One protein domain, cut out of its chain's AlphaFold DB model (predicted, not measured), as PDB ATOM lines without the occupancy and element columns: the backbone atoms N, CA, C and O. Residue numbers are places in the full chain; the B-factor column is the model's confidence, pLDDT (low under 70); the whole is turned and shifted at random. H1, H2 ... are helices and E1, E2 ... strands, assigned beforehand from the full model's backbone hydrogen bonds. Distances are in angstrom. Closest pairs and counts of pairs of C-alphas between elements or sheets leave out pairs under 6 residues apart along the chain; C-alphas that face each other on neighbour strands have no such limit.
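Overview. This is residues 395 to 445 of the 664 residues of an uncharacterized protein of Candidatus Roizmanbacteria bacterium RIFCSPLOWO2_01_FULL_35_13 (UniProt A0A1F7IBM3). A small two-strand hairpin, E1 and E2, forms the middle of a short rod, with H3 at one end and H1 and H2 toward the other. H1 runs outward from beside E2, and residues 406 to 414 turn at that far end and lead back to H2 beside the hairpin. The printed part has 51 residues, with three named helices and two named strands in the order H1, H2, E1, E2, H3; the sheet, E1 - E2, is antiparallel, and the class is mixed, helices and strands. The whole is only just compact, close to loose, with a radius of gyration of the C-alphas of 11.6 A and spans of 38 by 18 by 17 A.

Along the chain. E1 covers residues 424 to 426 and E2 residues 431 to 433. H2 covers residues 415 to 420. H1, residues 397 to 405, begins with C-alpha 397 at (193.947, 207.028, 182.121) and is 11.8 A long. H3, residues 436 to 443, is 10.5 A long and ends with C-alpha 443 at (177.403, 212.299, 190.349).

Arrangement. The hairpin E1 and E2 is antiparallel at 150 degrees, with N 424 and O 433 2.9 A apart and N 426 and O 431 2.8 A apart, within hydrogen-bond range. The closest C-alphas of E1 and H3, Tyr 424 and Glu 436, are 5.3 A apart. Those of H2 and E1, Ile 419 and Tyr 425, are 6.7 A apart. Those of H1 and E2, Leu 397 and Lys 431, are 7.1 A apart. H1 and H2 are close but not clearly touching, with the C-alphas of Leu 397 and Pro 415 7.1 A apart, at a steep tilt of 64 degrees, the same way. H3 is apart from H1 and H2. In H1, H2 and H3 every O i to N i+4 pair is within hydrogen-bond range.

Size, cuts and confidence. The two C-alphas farthest apart, those of Asn 409 and Glu 445, are 38.4 A apart. The printed part has no cut and no long link. Residues 406 to 408, 410 to 411 and 445 have pLDDT under 70; the mean of the printed part is 90.0.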
ATOM      1  N   TYR A 395     190.272 207.806 188.835       97.12
ATOM      2  CA  TYR A 395     191.573 207.858 188.178       97.12
ATOM      3  C   TYR A 395     191.430 208.290 186.726       97.12
ATOM      4  O   TYR A 395     190.560 207.800 186.021       97.12
ATOM      5  N   THR A 396     192.326 209.136 186.250       97.62
ATOM      6  CA  THR A 396     192.521 209.367 184.813       97.62
ATOM      7  C   THR A 396     193.262 208.187 184.177       97.62
ATOM      8  O   THR A 396     193.964 207.431 184.862       97.62
ATOM      9  N   LEU A 397     193.182 208.050 182.850       96.00
ATOM     10  CA  LEU A 397     193.947 207.028 182.121       96.00
ATOM     11  C   LEU A 397     195.456 207.132 182.404       96.00
ATOM     12  O   LEU A 397     196.134 206.120 182.590       96.00
ATOM     13  N   ALA A 398     195.983 208.358 182.498       94.88
ATOM     14  CA  ALA A 398     197.388 208.617 182.800       94.88
ATOM     15  C   ALA A 398     197.788 208.145 184.211       94.88
ATOM     16  O   ALA A 398     198.872 207.587 184.394       94.88
ATOM     17  N   GLU A 399     196.922 208.326 185.215       95.62
ATOM     18  CA  GLU A 399     197.172 207.863 186.587       95.62
ATOM     19  C   GLU A 399     197.151 206.340 186.697       95.62
ATOM     20  O   GLU A 399     198.023 205.768 187.358       95.62
ATOM     21  N   ILE A 400     196.195 205.679 186.033       93.56
ATOM     22  CA  ILE A 400     196.166 204.213 185.956       93.56
ATOM     23  C   ILE A 400     197.420 203.718 185.242       93.56
ATOM     24  O   ILE A 400     198.106 202.844 185.771       93.56
ATOM     25  N   SER A 401     197.781 204.334 184.114       90.25
ATOM     26  CA  SER A 401     198.973 203.968 183.344       90.25
ATOM     27  C   SER A 401     200.249 204.105 184.162       90.25
ATOM     28  O   SER A 401     201.083 203.206 184.171       90.25
ATOM     29  N   LYS A 402     200.384 205.184 184.938       90.31
ATOM     30  CA  LYS A 402     201.519 205.371 185.846       90.31
ATOM     31  C   LYS A 402     201.577 204.297 186.935       90.31
ATOM     32  O   LYS A 402     202.669 203.846 187.275       90.31
ATOM     33  N   LYS A 403     200.428 203.891 187.487       87.56
ATOM     34  CA  LYS A 403     200.355 202.824 188.497       87.56
ATOM     35  C   LYS A 403     200.657 201.449 187.904       87.56
ATOM     36  O   LYS A 403     201.363 200.689 188.548       87.56
ATOM     37  N   TYR A 404     200.175 201.142 186.701       82.81
ATOM     38  CA  TYR A 404     200.379 199.850 186.031       82.81
ATOM     39  C   TYR A 404     201.788 199.687 185.445       82.81
ATOM     40  O   TYR A 404     202.425 198.658 185.673       82.81
ATOM     41  N   ASN A 405     202.320 200.716 184.774       77.12
ATOM     42  CA  ASN A 405     203.668 200.692 184.191       77.12
ATOM     43  C   ASN A 405     204.769 200.556 185.254       77.12
ATOM     44  O   ASN A 405     205.885 200.154 184.940       77.12
ATOM     45  N   ALA A 406     204.469 200.864 186.520       67.50
ATOM     46  CA  ALA A 406     205.389 200.616 187.625       67.50
ATOM     47  C   ALA A 406     205.626 199.115 187.889       67.50
ATOM     48  O   ALA A 406     206.612 198.770 188.539       67.50
ATOM     49  N   TYR A 407     204.748 198.234 187.401       59.72
ATOM     50  CA  TYR A 407     204.792 196.803 187.702       59.72
ATOM     51  C   TYR A 407     204.976 195.920 186.470       59.72
ATOM     52  O   TYR A 407     205.566 194.847 186.592       59.72
ATOM     53  N   HIS A 408     204.520 196.353 185.292       59.47
ATOM     54  CA  HIS A 408     204.513 195.497 184.113       59.47
ATOM     55  C   HIS A 408     204.816 196.286 182.829       59.47
ATOM     56  O   HIS A 408     204.183 197.300 182.554       59.47
ATOM     57  N   ASN A 409     205.777 195.802 182.031       73.12
ATOM     58  CA  ASN A 409     206.043 196.266 180.660       73.12
ATOM     59  C   ASN A 409     204.944 195.743 179.705       73.12
ATOM     60  O   ASN A 409     205.228 194.983 178.779       73.12
ATOM     61  N   GLU A 410     203.687 196.059 180.002       62.19
ATOM     62  CA  GLU A 410     202.496 195.589 179.283       62.19
ATOM     63  C   GLU A 410     202.128 196.530 178.116       62.19
ATOM     64  O   GLU A 410     202.624 197.661 178.056       62.19
ATOM     65  N   PRO A 411     201.302 196.063 177.156       64.19
ATOM     66  CA  PRO A 411     200.791 196.876 176.051       64.19
ATOM     67  C   PRO A 411     200.087 198.160 176.518       64.19
ATOM     68  O   PRO A 411     199.629 198.274 177.653       64.19
ATOM     69  N   GLU A 412     200.006 199.131 175.607       83.69
ATOM     70  CA  GLU A 412     199.372 200.435 175.815       83.69
ATOM     71  C   GLU A 412     197.962 200.286 176.415       83.69
ATOM     72  O   GLU A 412     197.089 199.637 175.837       83.69
ATOM     73  N   LEU A 413     197.751 200.864 177.601       89.94
ATOM     74  CA  LEU A 413     196.462 200.827 178.284       89.94
ATOM     75  C   LEU A 413     195.475 201.737 177.557       89.94
ATOM     76  O   LEU A 413     195.652 202.955 177.530       89.94
ATOM     77  N   THR A 414     194.417 201.149 177.007       94.06
ATOM     78  CA  THR A 414     193.294 201.893 176.429       94.06
ATOM     79  C   THR A 414     192.092 201.891 177.381       94.06
ATOM     80  O   THR A 414     191.977 201.000 178.235       94.06
ATOM     81  N   PRO A 415     191.165 202.859 177.255       95.94
ATOM     82  CA  PRO A 415     189.912 202.836 178.001       95.94
ATOM     83  C   PRO A 415     189.123 201.535 177.842       95.94
ATOM     84  O   PRO A 415     188.605 201.015 178.827       95.94
ATOM     85  N   GLU A 416     189.074 200.974 176.633       95.25
ATOM     86  CA  GLU A 416     188.355 199.733 176.330       95.25
ATOM     87  C   GLU A 416     188.905 198.560 177.141       95.25
ATOM     88  O   GLU A 416     188.135 197.824 177.755       95.25
ATOM     89  N   PHE A 417     190.234 198.440 177.226       92.81
ATOM     90  CA  PHE A 417     190.875 197.405 178.029       92.81
ATOM     91  C   PHE A 417     190.498 197.521 179.512       92.81
ATOM     92  O   PHE A 417     190.158 196.530 180.154       92.81
ATOM     93  N   LEU A 418     190.518 198.733 180.072       93.75
ATOM     94  CA  LEU A 418     190.176 198.966 181.478       93.75
ATOM     95  C   LEU A 418     188.694 198.702 181.782       93.75
ATOM     96  O   LEU A 418     188.373 198.184 182.854       93.75
ATOM     97  N   ILE A 419     187.805 199.002 180.832       94.88
ATOM     98  CA  ILE A 419     186.383 198.649 180.912       94.88
ATOM     99  C   ILE A 419     186.210 197.124 180.922       94.88
ATOM    100  O   ILE A 419     185.456 196.600 181.743       94.88
ATOM    101  N   GLU A 420     186.945 196.389 180.081       91.62
ATOM    102  CA  GLU A 420     186.943 194.917 180.082       91.62
ATOM    103  C   GLU A 420     187.459 194.319 181.402       91.62
ATOM    104  O   GLU A 420     186.995 193.257 181.820       91.62
ATOM    105  N   GLN A 421     188.360 195.016 182.108       90.81
ATOM    106  CA  GLN A 421     188.799 194.645 183.462       90.81
ATOM    107  C   GLN A 421     187.767 194.977 184.561       90.81
ATOM    108  O   GLN A 421     188.002 194.686 185.736       90.81
ATOM    109  N   GLY A 422     186.617 195.552 184.201       92.81
ATOM    110  CA  GLY A 422     185.500 195.820 185.106       92.81
ATOM    111  C   GLY A 422     185.481 197.220 185.720       92.81
ATOM    112  O   GLY A 422     184.657 197.462 186.604       92.81
ATOM    113  N   LEU A 423     186.346 198.138 185.274       96.38
ATOM    114  CA  LEU A 423     186.240 199.551 185.643       96.38
ATOM    115  C   LEU A 423     185.095 200.223 184.877       96.38
ATOM    116  O   LEU A 423     184.767 199.856 183.750       96.38
ATOM    117  N   TYR A 424     184.500 201.245 185.480       97.69
ATOM    118  CA  TYR A 424     183.531 202.105 184.813       97.69
ATOM    119  C   TYR A 424     184.221 203.367 184.309       97.69
ATOM    120  O   TYR A 424     184.937 204.007 185.075       97.69
ATOM    121  N   TYR A 425     183.998 203.729 183.046       98.06
ATOM    122  CA  TYR A 425     184.593 204.912 182.430       98.06
ATOM    123  C   TYR A 425     183.550 206.014 182.235       98.06
ATOM    124  O   TYR A 425     182.630 205.876 181.426       98.06
ATOM    125  N   ASP A 426     183.728 207.112 182.960       97.56
ATOM    126  CA  ASP A 426     183.024 208.369 182.750       97.56
ATOM    127  C   ASP A 426     183.669 209.118 181.579       97.56
ATOM    128  O   ASP A 426     184.763 209.677 181.693       97.56
ATOM    129  N   LYS A 427     182.975 209.113 180.437       96.69
ATOM    130  CA  LYS A 427     183.445 209.750 179.203       96.69
ATOM    131  C   LYS A 427     183.434 211.274 179.275       96.69
ATOM    132  O   LYS A 427     184.204 211.896 178.552       96.69
ATOM    133  N   GLU A 428     182.554 211.865 180.081       96.12
ATOM    134  CA  GLU A 428     182.437 213.322 180.183       96.12
ATOM    135  C   GLU A 428     183.527 213.884 181.094       96.12
ATOM    136  O   GLU A 428     184.156 214.891 180.763       96.12
ATOM    137  N   GLY A 429     183.795 213.201 182.210       95.50
ATOM    138  CA  GLY A 429     184.834 213.576 183.167       95.50
ATOM    139  C   GLY A 429     186.241 213.047 182.867       95.50
ATOM    140  O   GLY A 429     187.163 213.428 183.589       95.50
ATOM    141  N   ASP A 430     186.411 212.188 181.852       96.81
ATOM    142  CA  ASP A 430     187.658 211.469 181.517       96.81
ATOM    143  C   ASP A 430     188.266 210.746 182.740       96.81
ATOM    144  O   ASP A 430     189.439 210.897 183.104       96.81
ATOM    145  N   LYS A 431     187.418 209.982 183.444       98.00
ATOM    146  CA  LYS A 431     187.768 209.302 184.701       98.00
ATOM    147  C   LYS A 431     187.245 207.876 184.766       98.00
ATOM    148  O   LYS A 431     186.165 207.554 184.290       98.00
ATOM    149  N   PHE A 432     188.001 207.026 185.446       98.00
ATOM    150  CA  PHE A 432     187.647 205.654 185.767       98.00
ATOM    151  C   PHE A 432     187.266 205.515 187.235       98.00
ATOM    152  O   PHE A 432     187.940 206.051 188.120       98.00
ATOM    153  N   TYR A 433     186.236 204.715 187.477       97.75
ATOM    154  CA  TYR A 433     185.729 204.319 188.785       97.75
ATOM    155  C   TYR A 433     185.766 202.797 188.905       97.75
ATOM    156  O   TYR A 433     185.767 202.077 187.905       97.75
ATOM    157  N   LEU A 434     185.777 202.277 190.133       97.00
ATOM    158  CA  LEU A 434     185.801 200.826 190.359       97.00
ATOM    159  C   LEU A 434     184.477 200.134 189.988       97.00
ATOM    160  O   LEU A 434     184.441 198.914 189.866       97.00
ATOM    161  N   SER A 435     183.393 200.897 189.833       97.62
ATOM    162  CA  SER A 435     182.095 200.429 189.349       97.62
ATOM    163  C   SER A 435     181.234 201.597 188.865       97.62
ATOM    164  O   SER A 435     181.492 202.757 189.187       97.62
ATOM    165  N   GLU A 436     180.163 201.276 188.140       97.62
ATOM    166  CA  GLU A 436     179.118 202.239 187.778       97.62
ATOM    167  C   GLU A 436     178.439 202.836 189.018       97.62
ATOM    168  O   GLU A 436     178.217 204.037 189.082       97.62
ATOM    169  N   GLU A 437     178.169 202.030 190.049       97.19
ATOM    170  CA  GLU A 437     177.524 202.509 191.278       97.19
ATOM    171  C   GLU A 437     178.404 203.510 192.046       97.19
ATOM    172  O   GLU A 437     177.904 204.469 192.631       97.19
ATOM    173  N   HIS A 438     179.728 203.323 192.013       97.69
ATOM    174  CA  HIS A 438     180.673 204.305 192.540       97.69
ATOM    175  C   HIS A 438     180.594 205.634 191.790       97.69
ATOM    176  O   HIS A 438     180.588 206.681 192.434       97.69
ATOM    177  N   PHE A 439     180.504 205.597 190.460       97.25
ATOM    178  CA  PHE A 439     180.306 206.798 189.651       97.25
ATOM    179  C   PHE A 439     178.985 207.499 189.994       97.25
ATOM    180  O   PHE A 439     179.007 208.684 190.319       97.25
ATOM    181  N   GLN A 440     177.865 206.767 190.039       96.69
ATOM    182  CA  GLN A 440     176.551 207.339 190.371       96.69
ATOM    183  C   GLN A 440     176.561 208.046 191.732       96.69
ATOM    184  O   GLN A 440     176.139 209.190 191.838       96.69
ATOM    185  N   LYS A 441     177.170 207.447 192.764       95.19
ATOM    186  CA  LYS A 441     177.301 208.086 194.088       95.19
ATOM    187  C   LYS A 441     178.101 209.389 194.087       95.19
ATOM    188  O   LYS A 441     177.914 210.208 194.987       95.19
ATOM    189  N   VAL A 442     179.029 209.552 193.144       95.50
ATOM    190  CA  VAL A 442     179.807 210.786 192.983       95.50
ATOM    191  C   VAL A 442     179.011 211.832 192.194       95.50
ATOM    192  O   VAL A 442     179.102 213.013 192.525       95.50
ATOM    193  N   VAL A 443     178.213 211.412 191.205       92.62
ATOM    194  CA  VAL A 443     177.403 212.299 190.349       92.62
ATOM    195  C   VAL A 443     176.125 212.783 191.032       92.62
ATOM    196  O   VAL A 443     175.870 213.986 191.003       92.62
ATOM    197  N   ASP A 444     175.376 211.901 191.702       85.31
ATOM    198  CA  ASP A 444     174.077 212.189 192.342       85.31
ATOM    199  C   ASP A 444     174.127 213.369 193.336       85.31
ATOM    200  O   ASP A 444     173.106 213.969 193.662       85.31
ATOM    201  N   GLU A 445     175.311 213.727 193.837       68.38
ATOM    202  CA  GLU A 445     175.496 214.829 194.788       68.38
ATOM    203  C   GLU A 445     176.137 216.085 194.187       68.38
ATOM    204  O   GLU A 445     176.350 217.074 194.895       68.38
TER     205      GLU A 445